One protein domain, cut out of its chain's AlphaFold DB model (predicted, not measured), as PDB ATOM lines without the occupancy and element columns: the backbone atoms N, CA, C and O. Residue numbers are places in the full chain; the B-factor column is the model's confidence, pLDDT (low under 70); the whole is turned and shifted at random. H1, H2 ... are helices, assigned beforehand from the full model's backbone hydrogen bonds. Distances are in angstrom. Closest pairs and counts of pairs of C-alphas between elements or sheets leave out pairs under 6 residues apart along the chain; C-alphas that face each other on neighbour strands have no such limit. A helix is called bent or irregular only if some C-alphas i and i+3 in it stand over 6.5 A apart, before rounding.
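AT A GLANCE: This is residues 2 to 172 of the 176 residues of an uncharacterized protein of Kosakonia cowanii JCM 10956 = DSM 18146 (UniProt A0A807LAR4). Two long helices, H4 and H6, run side by side in opposite ways and make the long axis of the model; H2 crosses over H6, and H2 and H3 meet near their ends as a V to one side of that pair, with H3 coming back to pack on H6. Short H1 precedes H2 at a corner, and short H5 packs on the first part of H6, at residues 127 to 131. The printed part has 171 residues with six named helices, H1 to H6 in chain order, and no named strand; the class is all helix. It is loose, with a radius of gyration of the C-alphas of 22.2 A, and elongated, spanning 71 by 42 by 29 A.

HOW THE PARTS SIT: H1, residues 2 to 9, is close to but not clearly touching H2, residues 11 to 42, and about perpendicular at 78 degrees; the closest C-alphas are those of Phe 7 and Ala 14, 6.3 A apart. H2 has a kink of 40 degrees near residue 29; it is neither bent nor irregular, but only just: C-alphas 26 and 29 are 6.3 A apart. With residues 36 to 41 alone it touches H3, residues 44 to 64, at a steep tilt of 64 degrees, opposite ways, closest at the C-alphas of Ser 40 and Lys 47, 5.0 A. H3 and H4, residues 68 to 105, touch only at the corner and only just, with 3 pairs of C-alphas within 8 A, closest at Leu 64 and Leu 71, 5.0 A. H4 touches H6, residues 125 to 170, at a shallow tilt of 27 degrees, opposite ways; the closest C-alphas are those of Trp 85 and Ser 147, 5.1 A. H6 also touches H3, at a steep tilt of 66 degrees, the same way, closest at the C-alphas of Ala 61 and Ala 161, 4.5 A. H2 is close to but not clearly touching H6, with the C-alphas of Ala 29 and Ser 152 6.1 A apart, and H2 and H4 are near each other. H5, residues 116 to 120, touches H6, closest at the C-alphas of Ala 119 and Val 127, 6.3 A, and is apart from H4. The helix packing is mostly crossed, only just. Every O i to N i+4 pair is within hydrogen-bond range in H3, H4, H5 and H6, against 25 of 28 in H2 and 1 of 4 in H1, where 2 of 5 O i to N i+3 pairs are.

IN THESE COORDINATES: H1, residues 2 to 9, begins at C-alpha 2 (-29.863, -44.790, -55.434). H2, residues 11 to 42, is 44.8 A long, H3, residues 44 to 64, 30.7 A, and H4, residues 68 to 105, 55.9 A. H5 takes residues 116 to 120. H6, residues 125 to 170, is 65.8 A long and ends at C-alpha 170 (27.066, -47.509, -41.857).

THE WHOLE: The two C-alphas farthest apart, those of Asn 123 and Gly 172, are 73.5 A apart. Residues 8 to 13, of which 11 to 13 belong to H2, stand free, as do residues 166 to 172, of which 166 to 170 belong to H6. The printed part has no cut, and no link is long. Mean pLDDT of the printed part is 70.9; 74 residues are under 70, among them residues 2 to 42 and 99 to 124.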
ATOM      1  N   GLU A   2     -31.046 -44.264 -54.707       33.44
ATOM      2  CA  GLU A   2     -29.863 -44.790 -55.434       33.44
ATOM      3  C   GLU A   2     -28.494 -44.351 -54.873       33.44
ATOM      4  O   GLU A   2     -27.539 -45.118 -54.910       33.44
ATOM      5  N   LYS A   3     -28.371 -43.160 -54.266       36.03
ATOM      6  CA  LYS A   3     -27.079 -42.675 -53.722       36.03
ATOM      7  C   LYS A   3     -26.689 -43.266 -52.359       36.03
ATOM      8  O   LYS A   3     -25.540 -43.143 -51.950       36.03
ATOM      9  N   LEU A   4     -27.629 -43.919 -51.672       39.31
ATOM     10  CA  LEU A   4     -27.392 -44.666 -50.427       39.31
ATOM     11  C   LEU A   4     -27.127 -46.156 -50.693       39.31
ATOM     12  O   LEU A   4     -26.489 -46.812 -49.876       39.31
ATOM     13  N   GLN A   5     -27.541 -46.668 -51.857       37.16
ATOM     14  CA  GLN A   5     -27.194 -48.017 -52.313       37.16
ATOM     15  C   GLN A   5     -25.723 -48.143 -52.734       37.16
ATOM     16  O   GLN A   5     -25.171 -49.236 -52.652       37.16
ATOM     17  N   LEU A   6     -25.052 -47.037 -53.086       42.28
ATOM     18  CA  LEU A   6     -23.622 -47.048 -53.422       42.28
ATOM     19  C   LEU A   6     -22.738 -47.499 -52.242       42.28
ATOM     20  O   LEU A   6     -21.779 -48.239 -52.424       42.28
ATOM     21  N   PHE A   7     -23.100 -47.127 -51.008       41.19
ATOM     22  CA  PHE A   7     -22.331 -47.504 -49.813       41.19
ATOM     23  C   PHE A   7     -22.572 -48.943 -49.338       41.19
ATOM     24  O   PHE A   7     -21.784 -49.450 -48.543       41.19
ATOM     25  N   TYR A   8     -23.643 -49.594 -49.801       42.44
ATOM     26  CA  TYR A   8     -23.965 -50.977 -49.436       42.44
ATOM     27  C   TYR A   8     -23.513 -51.988 -50.504       42.44
ATOM     28  O   TYR A   8     -23.238 -53.136 -50.168       42.44
ATOM     29  N   ASN A   9     -23.391 -51.561 -51.769       41.62
ATOM     30  CA  ASN A   9     -23.077 -52.452 -52.890       41.62
ATOM     31  C   ASN A   9     -21.582 -52.540 -53.238       41.62
ATOM     32  O   ASN A   9     -21.167 -53.589 -53.720       41.62
ATOM     33  N   ASP A  10     -20.763 -51.523 -52.941       42.00
ATOM     34  CA  ASP A  10     -19.327 -51.545 -53.259       42.00
ATOM     35  C   ASP A  10     -18.448 -51.241 -52.031       42.00
ATOM     36  O   ASP A  10     -17.974 -50.115 -51.837       42.00
ATOM     37  N   PRO A  11     -18.143 -52.252 -51.188       44.12
ATOM     38  CA  PRO A  11     -17.189 -52.115 -50.080       44.12
ATOM     39  C   PRO A  11     -15.795 -51.647 -50.540       44.12
ATOM     40  O   PRO A  11     -15.017 -51.128 -49.737       44.12
ATOM     41  N   LEU A  12     -15.491 -51.777 -51.836       38.41
ATOM     42  CA  LEU A  12     -14.296 -51.234 -52.478       38.41
ATOM     43  C   LEU A  12     -14.292 -49.703 -52.563       38.41
ATOM     44  O   LEU A  12     -13.240 -49.112 -52.345       38.41
ATOM     45  N   GLU A  13     -15.425 -49.044 -52.818       40.47
ATOM     46  CA  GLU A  13     -15.498 -47.577 -52.880       40.47
ATOM     47  C   GLU A  13     -15.474 -46.945 -51.488       40.47
ATOM     48  O   GLU A  13     -14.761 -45.967 -51.265       40.47
ATOM     49  N   ALA A  14     -16.166 -47.544 -50.516       43.12
ATOM     50  CA  ALA A  14     -16.058 -47.146 -49.112       43.12
ATOM     51  C   ALA A  14     -14.633 -47.385 -48.574       43.12
ATOM     52  O   ALA A  14     -14.072 -46.541 -47.869       43.12
ATOM     53  N   GLY A  15     -14.015 -48.504 -48.970       39.16
ATOM     54  CA  GLY A  15     -12.612 -48.810 -48.712       39.16
ATOM     55  C   GLY A  15     -11.668 -47.792 -49.352       39.16
ATOM     56  O   GLY A  15     -10.769 -47.305 -48.676       39.16
ATOM     57  N   LEU A  16     -11.899 -47.402 -50.608       42.78
ATOM     58  CA  LEU A  16     -11.134 -46.379 -51.328       42.78
ATOM     59  C   LEU A  16     -11.332 -44.983 -50.746       42.78
ATOM     60  O   LEU A  16     -10.366 -44.234 -50.682       42.78
ATOM     61  N   ALA A  17     -12.525 -44.628 -50.273       46.84
ATOM     62  CA  ALA A  17     -12.786 -43.362 -49.597       46.84
ATOM     63  C   ALA A  17     -12.081 -43.303 -48.234       46.84
ATOM     64  O   ALA A  17     -11.455 -42.295 -47.907       46.84
ATOM     65  N   LEU A  18     -12.090 -44.400 -47.469       48.84
ATOM     66  CA  LEU A  18     -11.303 -44.542 -46.241       48.84
ATOM     67  C   LEU A  18      -9.797 -44.526 -46.527       48.84
ATOM     68  O   LEU A  18      -9.041 -43.905 -45.782       48.84
ATOM     69  N   PHE A  19      -9.355 -45.144 -47.622       44.75
ATOM     70  CA  PHE A  19      -7.960 -45.148 -48.057       44.75
ATOM     71  C   PHE A  19      -7.522 -43.766 -48.561       44.75
ATOM     72  O   PHE A  19      -6.424 -43.319 -48.246       44.75
ATOM     73  N   ALA A  20      -8.389 -43.043 -49.269       47.91
ATOM     74  CA  ALA A  20      -8.174 -41.678 -49.736       47.91
ATOM     75  C   ALA A  20      -8.177 -40.684 -48.570       47.91
ATOM     76  O   ALA A  20      -7.331 -39.796 -48.531       47.91
ATOM     77  N   ALA A  21      -9.056 -40.864 -47.581       53.03
ATOM     78  CA  ALA A  21      -9.061 -40.091 -46.343       53.03
ATOM     79  C   ALA A  21      -7.822 -40.392 -45.488       53.03
ATOM     80  O   ALA A  21      -7.196 -39.468 -44.972       53.03
ATOM     81  N   ALA A  22      -7.392 -41.656 -45.401       50.44
ATOM     82  CA  ALA A  22      -6.137 -42.045 -44.763       50.44
ATOM     83  C   ALA A  22      -4.918 -41.473 -45.508       50.44
ATOM     84  O   ALA A  22      -3.986 -40.986 -44.869       50.44
ATOM     85  N   LEU A  23      -4.935 -41.446 -46.844       44.38
ATOM     86  CA  LEU A  23      -3.913 -40.801 -47.668       44.38
ATOM     87  C   LEU A  23      -3.902 -39.286 -47.445       44.38
ATOM     88  O   LEU A  23      -2.846 -38.744 -47.138       44.38
ATOM     89  N   LEU A  24      -5.046 -38.601 -47.495       53.25
ATOM     90  CA  LEU A  24      -5.186 -37.173 -47.165       53.25
ATOM     91  C   LEU A  24      -4.707 -36.866 -45.737       53.25
ATOM     92  O   LEU A  24      -4.030 -35.864 -45.502       53.25
ATOM     93  N   SER A  25      -4.969 -37.776 -44.801       51.38
ATOM     94  CA  SER A  25      -4.501 -37.734 -43.418       51.38
ATOM     95  C   SER A  25      -2.968 -37.860 -43.335       51.38
ATOM     96  O   SER A  25      -2.314 -37.062 -42.657       51.38
ATOM     97  N   ILE A  26      -2.352 -38.778 -44.092       50.59
ATOM     98  CA  ILE A  26      -0.889 -38.904 -44.249       50.59
ATOM     99  C   ILE A  26      -0.297 -37.647 -44.918       50.59
ATOM    100  O   ILE A  26       0.751 -37.143 -44.495       50.59
ATOM    101  N   PHE A  27      -0.992 -37.080 -45.905       46.22
ATOM    102  CA  PHE A  27      -0.594 -35.860 -46.604       46.22
ATOM    103  C   PHE A  27      -0.721 -34.599 -45.742       46.22
ATOM    104  O   PHE A  27      -0.012 -33.639 -46.020       46.22
ATOM    105  N   GLY A  28      -1.485 -34.577 -44.647       50.94
ATOM    106  CA  GLY A  28      -1.569 -33.411 -43.750       50.94
ATOM    107  C   GLY A  28      -0.212 -32.979 -43.163       50.94
ATOM    108  O   GLY A  28       0.087 -31.786 -43.040       50.94
ATOM    109  N   ALA A  29       0.676 -33.937 -42.874       52.81
ATOM    110  CA  ALA A  29       2.050 -33.653 -42.452       52.81
ATOM    111  C   ALA A  29       2.922 -33.109 -43.600       52.81
ATOM    112  O   ALA A  29       3.779 -32.250 -43.370       52.81
ATOM    113  N   PHE A  30       2.679 -33.589 -44.824       51.50
ATOM    114  CA  PHE A  30       3.374 -33.180 -46.042       51.50
ATOM    115  C   PHE A  30       2.936 -31.782 -46.497       51.50
ATOM    116  O   PHE A  30       3.786 -30.950 -46.791       51.50
ATOM    117  N   ILE A  31       1.635 -31.486 -46.452       57.72
ATOM    118  CA  ILE A  31       1.017 -30.196 -46.785       57.72
ATOM    119  C   ILE A  31       1.545 -29.105 -45.865       57.72
ATOM    120  O   ILE A  31       1.928 -28.047 -46.343       57.72
ATOM    121  N   LYS A  32       1.657 -29.353 -44.555       61.94
ATOM    122  CA  LYS A  32       2.229 -28.364 -43.631       61.94
ATOM    123  C   LYS A  32       3.688 -28.037 -43.959       61.94
ATOM    124  O   LYS A  32       4.070 -26.870 -43.937       61.94
ATOM    125  N   ASP A  33       4.509 -29.044 -44.251       58.44
ATOM    126  CA  ASP A  33       5.926 -28.839 -44.579       58.44
ATOM    127  C   ASP A  33       6.119 -28.268 -45.992       58.44
ATOM    128  O   ASP A  33       7.059 -27.504 -46.221       58.44
ATOM    129  N   TRP A  34       5.209 -28.578 -46.915       60.28
ATOM    130  CA  TRP A  34       5.133 -28.001 -48.252       60.28
ATOM    131  C   TRP A  34       4.681 -26.541 -48.206       60.28
ATOM    132  O   TRP A  34       5.391 -25.698 -48.733       60.28
ATOM    133  N   LEU A  35       3.613 -26.206 -47.476       61.16
ATOM    134  CA  LEU A  35       3.164 -24.832 -47.219       61.16
ATOM    135  C   LEU A  35       4.252 -24.026 -46.512       61.16
ATOM    136  O   LEU A  35       4.559 -22.914 -46.922       61.16
ATOM    137  N   LEU A  36       4.903 -24.583 -45.486       63.81
ATOM    138  CA  LEU A  36       6.027 -23.914 -44.831       63.81
ATOM    139  C   LEU A  36       7.198 -23.693 -45.790       63.81
ATOM    140  O   LEU A  36       7.839 -22.653 -45.693       63.81
ATOM    141  N   LYS A  37       7.490 -24.624 -46.709       62.31
ATOM    142  CA  LYS A  37       8.484 -24.409 -47.772       62.31
ATOM    143  C   LYS A  37       8.034 -23.313 -48.735       62.31
ATOM    144  O   LYS A  37       8.822 -22.403 -48.974       62.31
ATOM    145  N   LEU A  38       6.788 -23.360 -49.203       61.94
ATOM    146  CA  LEU A  38       6.186 -22.394 -50.121       61.94
ATOM    147  C   LEU A  38       6.260 -20.981 -49.534       61.94
ATOM    148  O   LEU A  38       6.878 -20.091 -50.104       61.94
ATOM    149  N   PHE A  39       5.756 -20.801 -48.315       57.81
ATOM    150  CA  PHE A  39       5.778 -19.520 -47.619       57.81
ATOM    151  C   PHE A  39       7.173 -19.117 -47.123       57.81
ATOM    152  O   PHE A  39       7.452 -17.930 -46.952       57.81
ATOM    153  N   SER A  40       8.093 -20.069 -46.918       56.62
ATOM    154  CA  SER A  40       9.487 -19.730 -46.615       56.62
ATOM    155  C   SER A  40      10.198 -19.068 -47.789       56.62
ATOM    156  O   SER A  40      11.168 -18.362 -47.548       56.62
ATOM    157  N   VAL A  41       9.733 -19.231 -49.032       62.78
ATOM    158  CA  VAL A  41      10.264 -18.471 -50.176       62.78
ATOM    159  C   VAL A  41       9.961 -16.978 -50.010       62.78
ATOM    160  O   VAL A  41      10.827 -16.153 -50.289       62.78
ATOM    161  N   PHE A  42       8.802 -16.643 -49.438       64.31
ATOM    162  CA  PHE A  42       8.293 -15.271 -49.343       64.31
ATOM    163  C   PHE A  42       8.614 -14.547 -48.023       64.31
ATOM    164  O   PHE A  42       8.578 -13.322 -47.985       64.31
ATOM    165  N   SER A  43       8.959 -15.251 -46.934       71.88
ATOM    166  CA  SER A  43       9.169 -14.615 -45.620       71.88
ATOM    167  C   SER A  43      10.433 -15.074 -44.884       71.88
ATOM    168  O   SER A  43      10.599 -16.250 -44.535       71.88
ATOM    169  N   LYS A  44      11.304 -14.109 -44.535       73.62
ATOM    170  CA  LYS A  44      12.490 -14.321 -43.674       73.62
ATOM    171  C   LYS A  44      12.107 -14.880 -42.294       73.62
ATOM    172  O   LYS A  44      12.800 -15.755 -41.775       73.62
ATOM    173  N   GLY A  45      10.974 -14.448 -41.732       73.94
ATOM    174  CA  GLY A  45      10.474 -14.940 -40.443       73.94
ATOM    175  C   GLY A  45      10.078 -16.420 -40.486       73.94
ATOM    176  O   GLY A  45      10.364 -17.181 -39.557       73.94
ATOM    177  N   MET A  46       9.494 -16.871 -41.599       71.00
ATOM    178  CA  MET A  46       9.127 -18.279 -41.782       71.00
ATOM    179  C   MET A  46      10.346 -19.171 -42.031       71.00
ATOM    180  O   MET A  46      10.404 -20.280 -41.488       71.00
ATOM    181  N   LYS A  47      11.373 -18.669 -42.738       73.81
ATOM    182  CA  LYS A  47      12.687 -19.337 -42.820       73.81
ATOM    183  C   LYS A  47      13.289 -19.553 -41.426       73.81
ATOM    184  O   LYS A  47      13.674 -20.677 -41.103       73.81
ATOM    185  N   ALA A  48      13.308 -18.521 -40.579       79.44
ATOM    186  CA  ALA A  48      13.850 -18.613 -39.221       79.44
ATOM    187  C   ALA A  48      13.107 -19.654 -38.359       79.44
ATOM    188  O   ALA A  48      13.741 -20.506 -37.728       79.44
ATOM    189  N   ARG A  49      11.765 -19.666 -38.398       78.56
ATOM    190  CA  ARG A  49      10.942 -20.671 -37.695       78.56
ATOM    191  C   ARG A  49      11.210 -22.098 -38.183       78.56
ATOM    192  O   ARG A  49      11.326 -23.011 -37.366       78.56
ATOM    193  N   SER A  50      11.355 -22.297 -39.494       77.81
ATOM    194  CA  SER A  50      11.685 -23.604 -40.078       77.81
ATOM    195  C   SER A  50      13.040 -24.124 -39.584       77.81
ATOM    196  O   SER A  50      13.150 -25.271 -39.143       77.81
ATOM    197  N   VAL A  51      14.069 -23.268 -39.568       83.12
ATOM    198  CA  VAL A  51      15.405 -23.621 -39.058       83.12
ATOM    199  C   VAL A  51      15.363 -23.952 -37.565       83.12
ATOM    200  O   VAL A  51      15.923 -24.971 -37.152       83.12
ATOM    201  N   ALA A  52      14.672 -23.148 -36.755       84.38
ATOM    202  CA  ALA A  52      14.521 -23.395 -35.322       84.38
ATOM    203  C   ALA A  52      13.821 -24.737 -35.038       84.38
ATOM    204  O   ALA A  52      14.285 -25.517 -34.204       84.38
ATOM    205  N   SER A  53      12.758 -25.050 -35.787       82.06
ATOM    206  CA  SER A  53      12.052 -26.333 -35.700       82.06
ATOM    207  C   SER A  53      12.973 -27.513 -36.030       82.06
ATOM    208  O   SER A  53      13.095 -28.450 -35.238       82.06
ATOM    209  N   LYS A  54      13.726 -27.436 -37.139       83.62
ATOM    210  CA  LYS A  54      14.705 -28.469 -37.520       83.62
ATOM    211  C   LYS A  54      15.774 -28.676 -36.445       83.62
ATOM    212  O   LYS A  54      16.089 -29.822 -36.118       83.62
ATOM    213  N   LYS A  55      16.306 -27.592 -35.864       88.31
ATOM    214  CA  LYS A  55      17.275 -27.661 -34.754       88.31
ATOM    215  C   LYS A  55      16.680 -28.365 -33.531       88.31
ATOM    216  O   LYS A  55      17.344 -29.222 -32.949       88.31
ATOM    217  N   ARG A  56      15.428 -28.062 -33.167       88.81
ATOM    218  CA  ARG A  56      14.730 -28.710 -32.043       88.81
ATOM    219  C   ARG A  56      14.555 -30.212 -32.276       88.81
ATOM    220  O   ARG A  56      14.942 -30.993 -31.408       88.81
ATOM    221  N   VAL A  57      14.060 -30.612 -33.450       88.12
ATOM    222  CA  VAL A  57      13.896 -32.030 -33.824       88.12
ATOM    223  C   VAL A  57      15.232 -32.764 -33.754       88.12
ATOM    224  O   VAL A  57      15.317 -33.856 -33.201       88.12
ATOM    225  N   PHE A  58      16.302 -32.151 -34.257       89.38
ATOM    226  CA  PHE A  58      17.634 -32.743 -34.221       89.38
ATOM    227  C   PHE A  58      18.179 -32.917 -32.795       89.38
ATOM    228  O   PHE A  58      18.753 -33.960 -32.486       89.38
ATOM    229  N   LYS A  59      17.971 -31.928 -31.914       90.06
ATOM    230  CA  LYS A  59      18.368 -32.011 -30.498       90.06
ATOM    231  C   LYS A  59      17.633 -33.148 -29.782       90.06
ATOM    232  O   LYS A  59      18.270 -33.925 -29.079       90.06
ATOM    233  N   GLN A  60      16.326 -33.277 -30.006       90.12
ATOM    234  CA  GLN A  60      15.510 -34.350 -29.429       90.12
ATOM    235  C   GLN A  60      15.900 -35.728 -29.973       90.12
ATOM    236  O   GLN A  60      16.082 -36.659 -29.198       90.12
ATOM    237  N   ALA A  61      16.120 -35.850 -31.283       89.31
ATOM    238  CA  ALA A  61      16.584 -37.095 -31.889       89.31
ATOM    239  C   ALA A  61      17.952 -37.532 -31.340       89.31
ATOM    240  O   ALA A  61      18.144 -38.701 -31.026       89.31
ATOM    241  N   ARG A  62      18.899 -36.595 -31.168       89.50
ATOM    242  CA  ARG A  62      20.195 -36.891 -30.537       89.50
ATOM    243  C   ARG A  62      20.055 -37.343 -29.090       89.50
ATOM    244  O   ARG A  62      20.797 -38.226 -28.688       89.50
ATOM    245  N   PHE A  63      19.147 -36.736 -28.328       90.38
ATOM    246  CA  PHE A  63      18.873 -37.143 -26.951       90.38
ATOM    247  C   PHE A  63      18.352 -38.583 -26.890       90.38
ATOM    248  O   PHE A  63      18.894 -39.385 -26.142       90.38
ATOM    249  N   LEU A  64      17.391 -38.936 -27.749       89.88
ATOM    250  CA  LEU A  64      16.839 -40.294 -27.820       89.88
ATOM    251  C   LEU A  64      17.865 -41.346 -28.257       89.88
ATOM    252  O   LEU A  64      17.754 -42.496 -27.871       89.88
ATOM    253  N   LEU A  65      18.865 -40.971 -29.056       87.19
ATOM    254  CA  LEU A  65      19.916 -41.897 -29.487       87.19
ATOM    255  C   LEU A  65      20.965 -42.209 -28.418       87.19
ATOM    256  O   LEU A  65      21.816 -43.055 -28.672       87.19
ATOM    257  N   ARG A  66      20.968 -41.503 -27.281       86.81
ATOM    258  CA  ARG A  66      21.922 -41.765 -26.194       86.81
ATOM    259  C   ARG A  66      21.550 -42.987 -25.365       86.81
ATOM    260  O   ARG A  66      22.441 -43.565 -24.765       86.81
ATOM    261  N   ASP A  67      20.268 -43.336 -25.325       87.88
ATOM    262  CA  ASP A  67      19.748 -44.409 -24.487       87.88
ATOM    263  C   ASP A  67      18.691 -45.218 -25.269       87.88
ATOM    264  O   ASP A  67      17.650 -44.663 -25.657       87.88
ATOM    265  N   PRO A  68      18.929 -46.519 -25.521       85.06
ATOM    266  CA  PRO A  68      17.988 -47.367 -26.244       85.06
ATOM    267  C   PRO A  68      16.643 -47.530 -25.517       85.06
ATOM    268  O   PRO A  68      15.608 -47.657 -26.182       85.06
ATOM    269  N   VAL A  69      16.615 -47.458 -24.183       90.19
ATOM    270  CA  VAL A  69      15.384 -47.545 -23.383       90.19
ATOM    271  C   VAL A  69      14.514 -46.318 -23.637       90.19
ATOM    272  O   VAL A  69      13.329 -46.457 -23.951       90.19
ATOM    273  N   LEU A  70      15.093 -45.115 -23.613       90.50
ATOM    274  CA  LEU A  70      14.364 -43.882 -23.934       90.50
ATOM    275  C   LEU A  70      13.825 -43.888 -25.365       90.50
ATOM    276  O   LEU A  70      12.694 -43.447 -25.590       90.50
ATOM    277  N   LEU A  71      14.600 -44.402 -26.324       90.25
ATOM    278  CA  LEU A  71      14.137 -44.556 -27.701       90.25
ATOM    279  C   LEU A  71      12.924 -45.493 -27.772       90.25
ATOM    280  O   LEU A  71      11.926 -45.130 -28.390       90.25
ATOM    281  N   SER A  72      12.975 -46.650 -27.105       89.56
ATOM    282  CA  SER A  72      11.872 -47.621 -27.093       89.56
ATOM    283  C   SER A  72      10.590 -47.054 -26.464       89.56
ATOM    284  O   SER A  72       9.516 -47.126 -27.068       89.56
ATOM    285  N   LEU A  73      10.701 -46.377 -25.314       92.69
ATOM    286  CA  LEU A  73       9.585 -45.709 -24.640       92.69
ATOM    287  C   LEU A  73       8.985 -44.602 -25.508       92.69
ATOM    288  O   LEU A  73       7.762 -44.437 -25.574       92.69
ATOM    289  N   PHE A  74       9.833 -43.830 -26.189       92.38
ATOM    290  CA  PHE A  74       9.378 -42.786 -27.099       92.38
ATOM    291  C   PHE A  74       8.660 -43.375 -28.319       92.38
ATOM    292  O   PHE A  74       7.625 -42.840 -28.722       92.38
ATOM    293  N   THR A  75       9.143 -44.496 -28.860       89.69
ATOM    294  CA  THR A  75       8.476 -45.234 -29.941       89.69
ATOM    295  C   THR A  75       7.107 -45.742 -29.504       89.69
ATOM    296  O   THR A  75       6.127 -45.478 -30.196       89.69
ATOM    297  N   PHE A  76       6.985 -46.353 -28.323       92.50
ATOM    298  CA  PHE A  76       5.689 -46.792 -27.793       92.50
ATOM    299  C   PHE A  76       4.701 -45.625 -27.648       92.50
ATOM    300  O   PHE A  76       3.546 -45.688 -28.076       92.50
ATOM    301  N   ARG A  77       5.175 -44.491 -27.119       89.69
ATOM    302  CA  ARG A  77       4.387 -43.254 -27.029       89.69
ATOM    303  C   ARG A  77       3.978 -42.718 -28.404       89.69
ATOM    304  O   ARG A  77       2.892 -42.147 -28.526       89.69
ATOM    305  N   ALA A  78       4.821 -42.837 -29.426       88.00
ATOM    306  CA  ALA A  78       4.479 -42.436 -30.788       88.00
ATOM    307  C   ALA A  78       3.412 -43.355 -31.393       88.00
ATOM    308  O   ALA A  78       2.430 -42.848 -31.926       88.00
ATOM    309  N   VAL A  79       3.538 -44.673 -31.214       86.69
ATOM    310  CA  VAL A  79       2.533 -45.658 -31.645       86.69
ATOM    311  C   VAL A  79       1.181 -45.373 -30.996       86.69
ATOM    312  O   VAL A  79       0.194 -45.227 -31.709       86.69
ATOM    313  N   ARG A  80       1.132 -45.166 -29.672       86.88
ATOM    314  CA  ARG A  80      -0.106 -44.769 -28.976       86.88
ATOM    315  C   ARG A  80      -0.724 -43.498 -29.568       86.88
ATOM    316  O   ARG A  80      -1.935 -43.424 -29.734       86.88
ATOM    317  N   SER A  81       0.096 -42.496 -29.890       86.75
ATOM    318  CA  SER A  81      -0.384 -41.252 -30.506       86.75
ATOM    319  C   SER A  81      -0.922 -41.466 -31.921       86.75
ATOM    320  O   SER A  81      -1.887 -40.805 -32.294       86.75
ATOM    321  N   ASN A  82      -0.305 -42.354 -32.702       82.00
ATOM    322  CA  ASN A  82      -0.769 -42.709 -34.040       82.00
ATOM    323  C   ASN A  82      -2.101 -43.460 -33.966       82.00
ATOM    324  O   ASN A  82      -3.007 -43.126 -34.714       82.00
ATOM    325  N   LEU A  83      -2.243 -44.405 -33.030       83.25
ATOM    326  CA  LEU A  83      -3.500 -45.120 -32.803       83.25
ATOM    327  C   LEU A  83      -4.635 -44.151 -32.471       83.25
ATOM    328  O   LEU A  83      -5.659 -44.185 -33.142       83.25
ATOM    329  N   LEU A  84      -4.420 -43.234 -31.519       85.44
ATOM    330  CA  LEU A  84      -5.415 -42.219 -31.159       85.44
ATOM    331  C   LEU A  84      -5.839 -41.363 -32.360       85.44
ATOM    332  O   LEU A  84      -7.025 -41.105 -32.543       85.44
ATOM    333  N   TRP A  85      -4.878 -40.954 -33.188       84.69
ATOM    334  CA  TRP A  85      -5.151 -40.156 -34.381       84.69
ATOM    335  C   TRP A  85      -5.907 -40.932 -35.470       84.69
ATOM    336  O   TRP A  85      -6.797 -40.387 -36.120       84.69
ATOM    337  N   VAL A  86      -5.585 -42.212 -35.666       82.06
ATOM    338  CA  VAL A  86      -6.320 -43.079 -36.598       82.06
ATOM    339  C   VAL A  86      -7.750 -43.285 -36.101       82.06
ATOM    340  O   VAL A  86      -8.691 -43.099 -36.866       82.06
ATOM    341  N   THR A  87      -7.934 -43.583 -34.812       83.19
ATOM    342  CA  THR A  87      -9.272 -43.759 -34.232       83.19
ATOM    343  C   THR A  87     -10.108 -42.483 -34.298       83.19
ATOM    344  O   THR A  87     -11.289 -42.556 -34.622       83.19
ATOM    345  N   SER A  88      -9.512 -41.307 -34.051       79.88
ATOM    346  CA  SER A  88     -10.238 -40.036 -34.126       79.88
ATOM    347  C   SER A  88     -10.639 -39.693 -35.560       79.88
ATOM    348  O   SER A  88     -11.747 -39.212 -35.773       79.88
ATOM    349  N   ASN A  89      -9.781 -39.994 -36.543       79.25
ATOM    350  CA  ASN A  89     -10.110 -39.849 -37.961       79.25
ATOM    351  C   ASN A  89     -11.299 -40.727 -38.359       79.25
ATOM    352  O   ASN A  89     -12.237 -40.228 -38.969       79.25
ATOM    353  N   ILE A  90     -11.277 -42.015 -37.994       81.25
ATOM    354  CA  ILE A  90     -12.374 -42.944 -38.305       81.25
ATOM    355  C   ILE A  90     -13.684 -42.429 -37.700       81.25
ATOM    356  O   ILE A  90     -14.678 -42.310 -38.411       81.25
ATOM    357  N   LEU A  91     -13.674 -42.049 -36.419       81.06
ATOM    358  CA  LEU A  91     -14.835 -41.458 -35.744       81.06
ATOM    359  C   LEU A  91     -15.331 -40.184 -36.436       81.06
ATOM    360  O   LEU A  91     -16.531 -40.030 -36.640       81.06
ATOM    361  N   SER A  92     -14.418 -39.291 -36.820       77.50
ATOM    362  CA  SER A  92     -14.759 -38.045 -37.510       77.50
ATOM    363  C   SER A  92     -15.413 -38.307 -38.868       77.50
ATOM    364  O   SER A  92     -16.374 -37.623 -39.205       77.50
ATOM    365  N   ILE A  93     -14.925 -39.288 -39.632       78.06
ATOM    366  CA  ILE A  93     -15.506 -39.674 -40.926       78.06
ATOM    367  C   ILE A  93     -16.899 -40.272 -40.722       78.06
ATOM    368  O   ILE A  93     -17.839 -39.853 -41.388       78.06
ATOM    369  N   LEU A  94     -17.051 -41.205 -39.775       79.12
ATOM    370  CA  LEU A  94     -18.340 -41.835 -39.477       79.12
ATOM    371  C   LEU A  94     -19.394 -40.806 -39.047       79.12
ATOM    372  O   LEU A  94     -20.519 -40.843 -39.539       79.12
ATOM    373  N   LEU A  95     -19.023 -39.854 -38.184       74.94
ATOM    374  CA  LEU A  95     -19.905 -38.759 -37.771       74.94
ATOM    375  C   LEU A  95     -20.303 -37.862 -38.941       74.94
ATOM    376  O   LEU A  95     -21.455 -37.449 -39.021       74.94
ATOM    377  N   LEU A  96     -19.372 -37.567 -39.849       71.06
ATOM    378  CA  LEU A  96     -19.636 -36.706 -40.997       71.06
ATOM    379  C   LEU A  96     -20.556 -37.389 -42.017       71.06
ATOM    380  O   LEU A  96     -21.486 -36.759 -42.513       71.06
ATOM    381  N   VAL A  97     -20.360 -38.690 -42.258       74.62
ATOM    382  CA  VAL A  97     -21.256 -39.510 -43.091       74.62
ATOM    383  C   VAL A  97     -22.650 -39.586 -42.472       74.62
ATOM    384  O   VAL A  97     -23.642 -39.386 -43.170       74.62
ATOM    385  N   TYR A  98     -22.742 -39.820 -41.162       73.50
ATOM    386  CA  TYR A  98     -24.026 -39.868 -40.465       73.50
ATOM    387  C   TYR A  98     -24.745 -38.513 -40.494       73.50
ATOM    388  O   TYR A  98     -25.929 -38.446 -40.813       73.50
ATOM    389  N   ALA A  99     -24.027 -37.417 -40.228       67.62
ATOM    390  CA  ALA A  99     -24.575 -36.067 -40.318       67.62
ATOM    391  C   ALA A  99     -25.079 -35.765 -41.736       67.62
ATOM    392  O   ALA A  99     -26.176 -35.240 -41.887       67.62
ATOM    393  N   GLN A 100     -24.333 -36.158 -42.773       67.56
ATOM    394  CA  GLN A 100     -24.751 -36.008 -44.166       67.56
ATOM    395  C   GLN A 100     -26.024 -36.809 -44.488       67.56
ATOM    396  O   GLN A 100     -26.901 -36.295 -45.183       67.56
ATOM    397  N   GLN A 101     -26.150 -38.040 -43.983       69.06
ATOM    398  CA  GLN A 101     -27.366 -38.841 -44.147       69.06
ATOM    399  C   GLN A 101     -28.569 -38.179 -43.480       69.06
ATOM    400  O   GLN A 101     -29.618 -38.062 -44.108       69.06
ATOM    401  N   GLN A 102     -28.407 -37.694 -42.247       68.31
ATOM    402  CA  GLN A 102     -29.485 -36.992 -41.556       68.31
ATOM    403  C   GLN A 102     -29.886 -35.742 -42.320       68.31
ATOM    404  O   GLN A 102     -31.046 -35.614 -42.677       68.31
ATOM    405  N   ILE A 103     -28.918 -34.910 -42.704       64.69
ATOM    406  CA  ILE A 103     -29.113 -33.729 -43.547       64.69
ATOM    407  C   ILE A 103     -29.935 -34.041 -44.810       64.69
ATOM    408  O   ILE A 103     -30.830 -33.279 -45.158       64.69
ATOM    409  N   SER A 104     -29.665 -35.156 -45.495       63.31
ATOM    410  CA  SER A 104     -30.399 -35.532 -46.712       63.31
ATOM    411  C   SER A 104     -31.856 -35.948 -46.481       63.31
ATOM    412  O   SER A 104     -32.633 -35.962 -47.433       63.31
ATOM    413  N   ASN A 105     -32.221 -36.266 -45.238       63.66
ATOM    414  CA  ASN A 105     -33.589 -36.588 -44.839       63.66
ATOM    415  C   ASN A 105     -34.383 -35.344 -44.399       63.66
ATOM    416  O   ASN A 105     -35.594 -35.442 -44.228       63.66
ATOM    417  N   PHE A 106     -33.732 -34.182 -44.244       63.03
ATOM    418  CA  PHE A 106     -34.407 -32.926 -43.920       63.03
ATOM    419  C   PHE A 106     -34.945 -32.223 -45.162       63.03
ATOM    420  O   PHE A 106     -34.227 -32.001 -46.138       63.03
ATOM    421  N   ASN A 107     -36.180 -31.730 -45.062       57.28
ATOM    422  CA  ASN A 107     -36.671 -30.692 -45.961       57.28
ATOM    423  C   ASN A 107     -36.054 -29.340 -45.562       57.28
ATOM    424  O   ASN A 107     -36.479 -28.688 -44.614       57.28
ATOM    425  N   PHE A 108     -35.035 -28.915 -46.311       55.75
ATOM    426  CA  PHE A 108     -34.226 -27.710 -46.073       55.75
ATOM    427  C   PHE A 108     -34.946 -26.354 -46.203       55.75
ATOM    428  O   PHE A 108     -34.343 -25.310 -45.918       55.75
ATOM    429  N   ASP A 109     -36.208 -26.348 -46.626       54.19
ATOM    430  CA  ASP A 109     -36.949 -25.119 -46.922       54.19
ATOM    431  C   ASP A 109     -37.284 -24.284 -45.672       54.19
ATOM    432  O   ASP A 109     -37.432 -23.064 -45.776       54.19
ATOM    433  N   SER A 110     -37.354 -24.894 -44.482       52.12
ATOM    434  CA  SER A 110     -37.634 -24.184 -43.221       52.12
ATOM    435  C   SER A 110     -36.368 -23.703 -42.495       52.12
ATOM    436  O   SER A 110     -36.371 -22.626 -41.900       52.12
ATOM    437  N   ILE A 111     -35.267 -24.457 -42.578       52.59
ATOM    438  CA  ILE A 111     -34.052 -24.242 -41.766       52.59
ATOM    439  C   ILE A 111     -33.156 -23.135 -42.333       52.59
ATOM    440  O   ILE A 111     -32.548 -22.382 -41.579       52.59
ATOM    441  N   THR A 112     -33.100 -22.968 -43.658       52.59
ATOM    442  CA  THR A 112     -32.265 -21.932 -44.306       52.59
ATOM    443  C   THR A 112     -32.710 -20.498 -44.009       52.59
ATOM    444  O   THR A 112     -31.954 -19.558 -44.251       52.59
ATOM    445  N   ARG A 113     -33.921 -20.323 -43.466       53.06
ATOM    446  CA  ARG A 113     -34.476 -19.023 -43.066       53.06
ATOM    447  C   ARG A 113     -34.296 -18.709 -41.582       53.06
ATOM    448  O   ARG A 113     -34.541 -17.571 -41.196       53.06
ATOM    449  N   MET A 114     -33.885 -19.682 -40.768       55.84
ATOM    450  CA  MET A 114     -33.686 -19.490 -39.333       55.84
ATOM    451  C   MET A 114     -32.261 -19.027 -39.046       55.84
ATOM    452  O   MET A 114     -31.281 -19.571 -39.561       55.84
ATOM    453  N   SER A 115     -32.135 -18.024 -38.187       58.50
ATOM    454  CA  SER A 115     -30.845 -17.649 -37.625       58.50
ATOM    455  C   SER A 115     -30.290 -18.770 -36.732       58.50
ATOM    456  O   SER A 115     -31.028 -19.566 -36.154       58.50
ATOM    457  N   LEU A 116     -28.963 -18.806 -36.573       55.81
ATOM    458  CA  LEU A 116     -28.248 -19.753 -35.700       55.81
ATOM    459  C   LEU A 116     -28.807 -19.789 -34.267       55.81
ATOM    460  O   LEU A 116     -28.749 -20.824 -33.613       55.81
ATOM    461  N   PHE A 117     -29.332 -18.657 -33.790       56.91
ATOM    462  CA  PHE A 117     -29.935 -18.526 -32.468       56.91
ATOM    463  C   PHE A 117     -31.341 -19.135 -32.433       56.91
ATOM    464  O   PHE A 117     -31.646 -19.916 -31.538       56.91
ATOM    465  N   GLU A 118     -32.175 -18.859 -33.438       61.59
ATOM    466  CA  GLU A 118     -33.520 -19.439 -33.553       61.59
ATOM    467  C   GLU A 118     -33.479 -20.957 -33.708       61.59
ATOM    468  O   GLU A 118     -34.279 -21.646 -33.094       61.59
ATOM    469  N   ALA A 119     -32.507 -21.487 -34.448       61.16
ATOM    470  CA  ALA A 119     -32.339 -22.925 -34.614       61.16
ATOM    471  C   ALA A 119     -31.865 -23.633 -33.325       61.16
ATOM    472  O   ALA A 119     -32.174 -24.802 -33.119       61.16
ATOM    473  N   LEU A 120     -31.153 -22.930 -32.435       60.38
ATOM    474  CA  LEU A 120     -30.664 -23.480 -31.161       60.38
ATOM    475  C   LEU A 120     -31.760 -23.578 -30.088       60.38
ATOM    476  O   LEU A 120     -31.671 -24.413 -29.192       60.38
ATOM    477  N   PHE A 121     -32.764 -22.701 -30.174       66.12
ATOM    478  CA  PHE A 121     -33.929 -22.657 -29.284       66.12
ATOM    479  C   PHE A 121     -35.216 -23.130 -29.970       66.12
ATOM    480  O   PHE A 121     -36.295 -23.058 -29.378       66.12
ATOM    481  N   ALA A 122     -35.120 -23.612 -31.209       62.78
ATOM    482  CA  ALA A 122     -36.234 -24.226 -31.900       62.78
ATOM    483  C   ALA A 122     -36.642 -25.477 -31.122       62.78
ATOM    484  O   ALA A 122     -35.827 -26.360 -30.869       62.78
ATOM    485  N   ASN A 123     -37.926 -25.585 -30.789       64.12
ATOM    486  CA  ASN A 123     -38.494 -26.770 -30.138       64.12
ATOM    487  C   ASN A 123     -38.650 -27.952 -31.121       64.12
ATOM    488  O   ASN A 123     -39.480 -28.839 -30.930       64.12
ATOM    489  N   ASP A 124     -37.886 -27.914 -32.211       69.88
ATOM    490  CA  ASP A 124     -37.858 -28.913 -33.254       69.88
ATOM    491  C   ASP A 124     -36.743 -29.911 -32.925       69.88
ATOM    492  O   ASP A 124     -35.547 -29.584 -32.900       69.88
ATOM    493  N   ALA A 125     -37.158 -31.140 -32.616       70.88
ATOM    494  CA  ALA A 125     -36.254 -32.227 -32.275       70.88
ATOM    495  C   ALA A 125     -35.255 -32.488 -33.406       70.88
ATOM    496  O   ALA A 125     -34.101 -32.827 -33.149       70.88
ATOM    497  N   GLU A 126     -35.668 -32.279 -34.651       68.81
ATOM    498  CA  GLU A 126     -34.845 -32.552 -35.809       68.81
ATOM    499  C   GLU A 126     -33.713 -31.499 -35.919       68.81
ATOM    500  O   GLU A 126     -32.525 -31.846 -35.968       68.81
ATOM    501  N   VAL A 127     -34.034 -30.203 -35.830       67.94
ATOM    502  CA  VAL A 127     -33.031 -29.114 -35.843       67.94
ATOM    503  C   VAL A 127     -32.032 -29.257 -34.687       67.94
ATOM    504  O   VAL A 127     -30.820 -29.108 -34.876       67.94
ATOM    505  N   THR A 128     -32.522 -29.633 -33.505       70.00
ATOM    506  CA  THR A 128     -31.694 -29.876 -32.313       70.00
ATOM    507  C   THR A 128     -30.704 -31.024 -32.536       70.00
ATOM    508  O   THR A 128     -29.521 -30.920 -32.196       70.00
ATOM    509  N   VAL A 129     -31.162 -32.116 -33.155       71.44
ATOM    510  CA  VAL A 129     -30.336 -33.281 -33.495       71.44
ATOM    511  C   VAL A 129     -29.234 -32.902 -34.492       71.44
ATOM    512  O   VAL A 129     -28.070 -33.258 -34.288       71.44
ATOM    513  N   LEU A 130     -29.556 -32.121 -35.526       69.44
ATOM    514  CA  LEU A 130     -28.578 -31.638 -36.504       69.44
ATOM    515  C   LEU A 130     -27.482 -30.776 -35.852       69.44
ATOM    516  O   LEU A 130     -26.290 -30.960 -36.133       69.44
ATOM    517  N   PHE A 131     -27.864 -29.868 -34.951       69.94
ATOM    518  CA  PHE A 131     -26.921 -29.048 -34.185       69.94
ATOM    519  C   PHE A 131     -25.991 -29.896 -33.323       69.94
ATOM    520  O   PHE A 131     -24.775 -29.685 -33.330       69.94
ATOM    521  N   TYR A 132     -26.540 -30.888 -32.624       72.06
ATOM    522  CA  TYR A 132     -25.767 -31.778 -31.766       72.06
ATOM    523  C   TYR A 132     -24.718 -32.573 -32.558       72.06
ATOM    524  O   TYR A 132     -23.547 -32.617 -32.170       72.06
ATOM    525  N   TYR A 133     -25.092 -33.128 -33.716       69.25
ATOM    526  CA  TYR A 133     -24.153 -33.841 -34.587       69.25
ATOM    527  C   TYR A 133     -23.098 -32.924 -35.209       69.25
ATOM    528  O   TYR A 133     -21.931 -33.306 -35.286       69.25
ATOM    529  N   THR A 134     -23.466 -31.701 -35.593       68.19
ATOM    530  CA  THR A 134     -22.519 -30.709 -36.130       68.19
ATOM    531  C   THR A 134     -21.510 -30.266 -35.065       68.19
ATOM    532  O   THR A 134     -20.309 -30.150 -35.334       68.19
ATOM    533  N   PHE A 135     -21.968 -30.079 -33.825       71.31
ATOM    534  CA  PHE A 135     -21.118 -29.753 -32.683       71.31
ATOM    535  C   PHE A 135     -20.156 -30.901 -32.338       71.31
ATOM    536  O   PHE A 135     -18.945 -30.686 -32.242       71.31
ATOM    537  N   LEU A 136     -20.657 -32.138 -32.242       73.19
ATOM    538  CA  LEU A 136     -19.826 -33.331 -32.041       73.19
ATOM    539  C   LEU A 136     -18.822 -33.541 -33.184       73.19
ATOM    540  O   LEU A 136     -17.646 -33.823 -32.936       73.19
ATOM    541  N   GLY A 137     -19.253 -33.358 -34.433       68.62
ATOM    542  CA  GLY A 137     -18.386 -33.385 -35.611       68.62
ATOM    543  C   GLY A 137     -17.255 -32.359 -35.509       68.62
ATOM    544  O   GLY A 137     -16.092 -32.687 -35.731       68.62
ATOM    545  N   SER A 138     -17.559 -31.143 -35.057       70.75
ATOM    546  CA  SER A 138     -16.556 -30.089 -34.854       70.75
ATOM    547  C   SER A 138     -15.543 -30.442 -33.757       70.75
ATOM    548  O   SER A 138     -14.337 -30.255 -33.940       70.75
ATOM    549  N   ILE A 139     -15.995 -31.007 -32.632       76.38
ATOM    550  CA  ILE A 139     -15.109 -31.461 -31.544       76.38
ATOM    551  C   ILE A 139     -14.187 -32.584 -32.026       76.38
ATOM    552  O   ILE A 139     -12.974 -32.538 -31.801       76.38
ATOM    553  N   THR A 140     -14.737 -33.594 -32.701       75.44
ATOM    554  CA  THR A 140     -13.954 -34.734 -33.208       75.44
ATOM    555  C   THR A 140     -12.977 -34.326 -34.309       75.44
ATOM    556  O   THR A 140     -11.850 -34.831 -34.351       75.44
ATOM    557  N   PHE A 141     -13.335 -33.341 -35.131       74.00
ATOM    558  CA  PHE A 141     -12.433 -32.733 -36.101       74.00
ATOM    559  C   PHE A 141     -11.247 -32.030 -35.418       74.00
ATOM    560  O   PHE A 141     -10.088 -32.292 -35.756       74.00
ATOM    561  N   LEU A 142     -11.494 -31.213 -34.387       75.62
ATOM    562  CA  LEU A 142     -10.429 -30.583 -33.594       75.62
ATOM    563  C   LEU A 142      -9.538 -31.619 -32.888       75.62
ATOM    564  O   LEU A 142      -8.308 -31.482 -32.874       75.62
ATOM    565  N   ALA A 143     -10.126 -32.685 -32.345       76.94
ATOM    566  CA  ALA A 143      -9.386 -33.795 -31.746       76.94
ATOM    567  C   ALA A 143      -8.482 -34.498 -32.774       76.94
ATOM    568  O   ALA A 143      -7.340 -34.852 -32.477       76.94
ATOM    569  N   THR A 144      -8.950 -34.640 -34.013       78.44
ATOM    570  CA  THR A 144      -8.187 -35.232 -35.118       78.44
ATOM    571  C   THR A 144      -7.030 -34.340 -35.561       78.44
ATOM    572  O   THR A 144      -5.908 -34.819 -35.738       78.44
ATOM    573  N   LEU A 145      -7.244 -33.027 -35.660       76.38
ATOM    574  CA  LEU A 145      -6.180 -32.074 -35.988       76.38
ATOM    575  C   LEU A 145      -5.086 -32.035 -34.912       76.38
ATOM    576  O   LEU A 145      -3.890 -32.057 -35.221       76.38
ATOM    577  N   THR A 146      -5.481 -31.991 -33.639       79.25
ATOM    578  CA  THR A 146      -4.544 -31.919 -32.509       79.25
ATOM    579  C   THR A 146      -3.756 -33.217 -32.340       79.25
ATOM    580  O   THR A 146      -2.524 -33.181 -32.249       79.25
ATOM    581  N   SER A 147      -4.425 -34.371 -32.374       80.81
ATOM    582  CA  SER A 147      -3.762 -35.680 -32.312       80.81
ATOM    583  C   SER A 147      -2.856 -35.926 -33.523       80.81
ATOM    584  O   SER A 147      -1.729 -36.399 -33.351       80.81
ATOM    585  N   GLY A 148      -3.269 -35.501 -34.721       78.81
ATOM    586  CA  GLY A 148      -2.467 -35.573 -35.943       78.81
ATOM    587  C   GLY A 148      -1.209 -34.718 -35.882       78.81
ATOM    588  O   GLY A 148      -0.127 -35.155 -36.284       78.81
ATOM    589  N   TYR A 149      -1.298 -33.522 -35.294       81.12
ATOM    590  CA  TYR A 149      -0.124 -32.690 -35.041       81.12
ATOM    591  C   TYR A 149       0.881 -33.396 -34.119       81.12
ATOM    592  O   TYR A 149       2.077 -33.444 -34.428       81.12
ATOM    593  N   VAL A 150       0.409 -33.951 -32.996       84.06
ATOM    594  CA  VAL A 150       1.266 -34.632 -32.010       84.06
ATOM    595  C   VAL A 150       1.906 -35.881 -32.616       84.06
ATOM    596  O   VAL A 150       3.120 -36.068 -32.489       84.06
ATOM    597  N   SER A 151       1.117 -36.684 -33.328       84.50
ATOM    598  CA  SER A 151       1.566 -37.860 -34.078       84.50
ATOM    599  C   SER A 151       2.663 -37.490 -35.084       84.50
ATOM    600  O   SER A 151       3.782 -38.011 -35.019       84.50
ATOM    601  N   SER A 152       2.405 -36.504 -35.947       83.31
ATOM    602  CA  SER A 152       3.353 -36.039 -36.963       83.31
ATOM    603  C   SER A 152       4.666 -35.535 -36.358       83.31
ATOM    604  O   SER A 152       5.747 -35.819 -36.880       83.31
ATOM    605  N   ALA A 153       4.604 -34.792 -35.250       83.31
ATOM    606  CA  ALA A 153       5.797 -34.294 -34.571       83.31
ATOM    607  C   ALA A 153       6.654 -35.439 -34.010       83.31
ATOM    608  O   ALA A 153       7.872 -35.452 -34.206       83.31
ATOM    609  N   ARG A 154       6.028 -36.428 -33.360       86.69
ATOM    610  CA  ARG A 154       6.720 -37.606 -32.810       86.69
ATOM    611  C   ARG A 154       7.355 -38.456 -33.907       86.69
ATOM    612  O   ARG A 154       8.533 -38.795 -33.796       86.69
ATOM    613  N   ASN A 155       6.629 -38.709 -34.994       87.50
ATOM    614  CA  ASN A 155       7.132 -39.484 -36.130       87.50
ATOM    615  C   ASN A 155       8.341 -38.807 -36.793       87.50
ATOM    616  O   ASN A 155       9.314 -39.478 -37.131       87.50
ATOM    617  N   ARG A 156       8.354 -37.471 -36.899       85.44
ATOM    618  CA  ARG A 156       9.518 -36.723 -37.410       85.44
ATOM    619  C   ARG A 156      10.764 -36.883 -36.542       85.44
ATOM    620  O   ARG A 156      11.865 -37.029 -37.075       85.44
ATOM    621  N   ILE A 157      10.601 -36.849 -35.220       89.00
ATOM    622  CA  ILE A 157      11.706 -37.041 -34.272       89.00
ATOM    623  C   ILE A 157      12.256 -38.464 -34.386       89.00
ATOM    624  O   ILE A 157      13.469 -38.631 -34.519       89.00
ATOM    625  N   LEU A 158      11.377 -39.471 -34.407       89.62
ATOM    626  CA  LEU A 158      11.763 -40.874 -34.566       89.62
ATOM    627  C   LEU A 158      12.469 -41.125 -35.892       89.62
ATOM    628  O   LEU A 158      13.569 -41.668 -35.896       89.62
ATOM    629  N   TYR A 159      11.898 -40.669 -37.007       88.62
ATOM    630  CA  TYR A 159      12.526 -40.795 -38.320       88.62
ATOM    631  C   TYR A 159      13.935 -40.195 -38.320       88.62
ATOM    632  O   TYR A 159      14.888 -40.799 -38.821       88.62
ATOM    633  N   LYS A 160      14.110 -39.023 -37.696       90.19
ATOM    634  CA  LYS A 160      15.430 -38.398 -37.586       90.19
ATOM    635  C   LYS A 160      16.385 -39.197 -36.697       90.19
ATOM    636  O   LYS A 160      17.557 -39.309 -37.048       90.19
ATOM    637  N   ALA A 161      15.906 -39.758 -35.589       88.06
ATOM    638  CA  ALA A 161      16.700 -40.616 -34.715       88.06
ATOM    639  C   ALA A 161      17.154 -41.884 -35.457       88.06
ATOM    640  O   ALA A 161      18.356 -42.121 -35.572       88.06
ATOM    641  N   TYR A 162      16.232 -42.638 -36.058       88.31
ATOM    642  CA  TYR A 162      16.546 -43.876 -36.777       88.31
ATOM    643  C   TYR A 162      17.473 -43.648 -37.972       88.31
ATOM    644  O   TYR A 162      18.461 -44.364 -38.125       88.31
ATOM    645  N   THR A 163      17.240 -42.608 -38.777       89.50
ATOM    646  CA  THR A 163      18.143 -42.278 -39.896       89.50
ATOM    647  C   THR A 163      19.539 -41.877 -39.421       89.50
ATOM    648  O   THR A 163      20.532 -42.240 -40.049       89.50
ATOM    649  N   SER A 164      19.655 -41.159 -38.301       87.94
ATOM    650  CA  SER A 164      20.950 -40.854 -37.688       87.94
ATOM    651  C   SER A 164      21.642 -42.097 -37.120       87.94
ATOM    652  O   SER A 164      22.858 -42.206 -37.266       87.94
ATOM    653  N   ARG A 165      20.897 -43.041 -36.534       85.31
ATOM    654  CA  ARG A 165      21.418 -44.337 -36.069       85.31
ATOM    655  C   ARG A 165      21.976 -45.158 -37.228       85.31
ATOM    656  O   ARG A 165      23.124 -45.578 -37.186       85.31
ATOM    657  N   LEU A 166      21.190 -45.294 -38.294       87.06
ATOM    658  CA  LEU A 166      21.562 -46.013 -39.509       87.06
ATOM    659  C   LEU A 166      22.826 -45.430 -40.156       87.06
ATOM    660  O   LEU A 166      23.703 -46.175 -40.579       87.06
ATOM    661  N   LYS A 167      22.958 -44.097 -40.195       87.31
ATOM    662  CA  LYS A 167      24.178 -43.438 -40.688       87.31
ATOM    663  C   LYS A 167      25.413 -43.758 -39.847       87.31
ATOM    664  O   LYS A 167      26.473 -43.954 -40.422       87.31
ATOM    665  N   LYS A 168      25.281 -43.808 -38.518       85.38
ATOM    666  CA  LYS A 168      26.391 -44.165 -37.619       85.38
ATOM    667  C   LYS A 168      26.816 -45.624 -37.792       85.38
ATOM    668  O   LYS A 168      28.003 -45.875 -37.941       85.38
ATOM    669  N   LEU A 169      25.848 -46.537 -37.878       85.38
ATOM    670  CA  LEU A 169      26.099 -47.956 -38.147       85.38
ATOM    671  C   LEU A 169      26.822 -48.164 -39.483       85.38
ATOM    672  O   LEU A 169      27.808 -48.887 -39.544       85.38
ATOM    673  N   ARG A 170      26.389 -47.472 -40.547       88.94
ATOM    674  CA  ARG A 170      27.066 -47.509 -41.857       88.94
ATOM    675  C   ARG A 170      28.492 -46.956 -41.829       88.94
ATOM    676  O   ARG A 170      29.287 -47.327 -42.677       88.94
ATOM    677  N   ALA A 171      28.792 -46.061 -40.893       88.19
ATOM    678  CA  ALA A 171      30.124 -45.499 -40.705       88.19
ATOM    679  C   ALA A 171      31.009 -46.351 -39.773       88.19
ATOM    680  O   ALA A 171      32.090 -45.901 -39.411       88.19
ATOM    681  N   GLY A 172      30.545 -47.534 -39.345       81.12
ATOM    682  CA  GLY A 172      31.287 -48.412 -38.436       81.12
ATOM    683  C   GLY A 172      31.403 -47.881 -37.004       81.12
ATOM    684  O   GLY A 172      32.246 -48.345 -36.249       81.12
TER     685      GLY A 172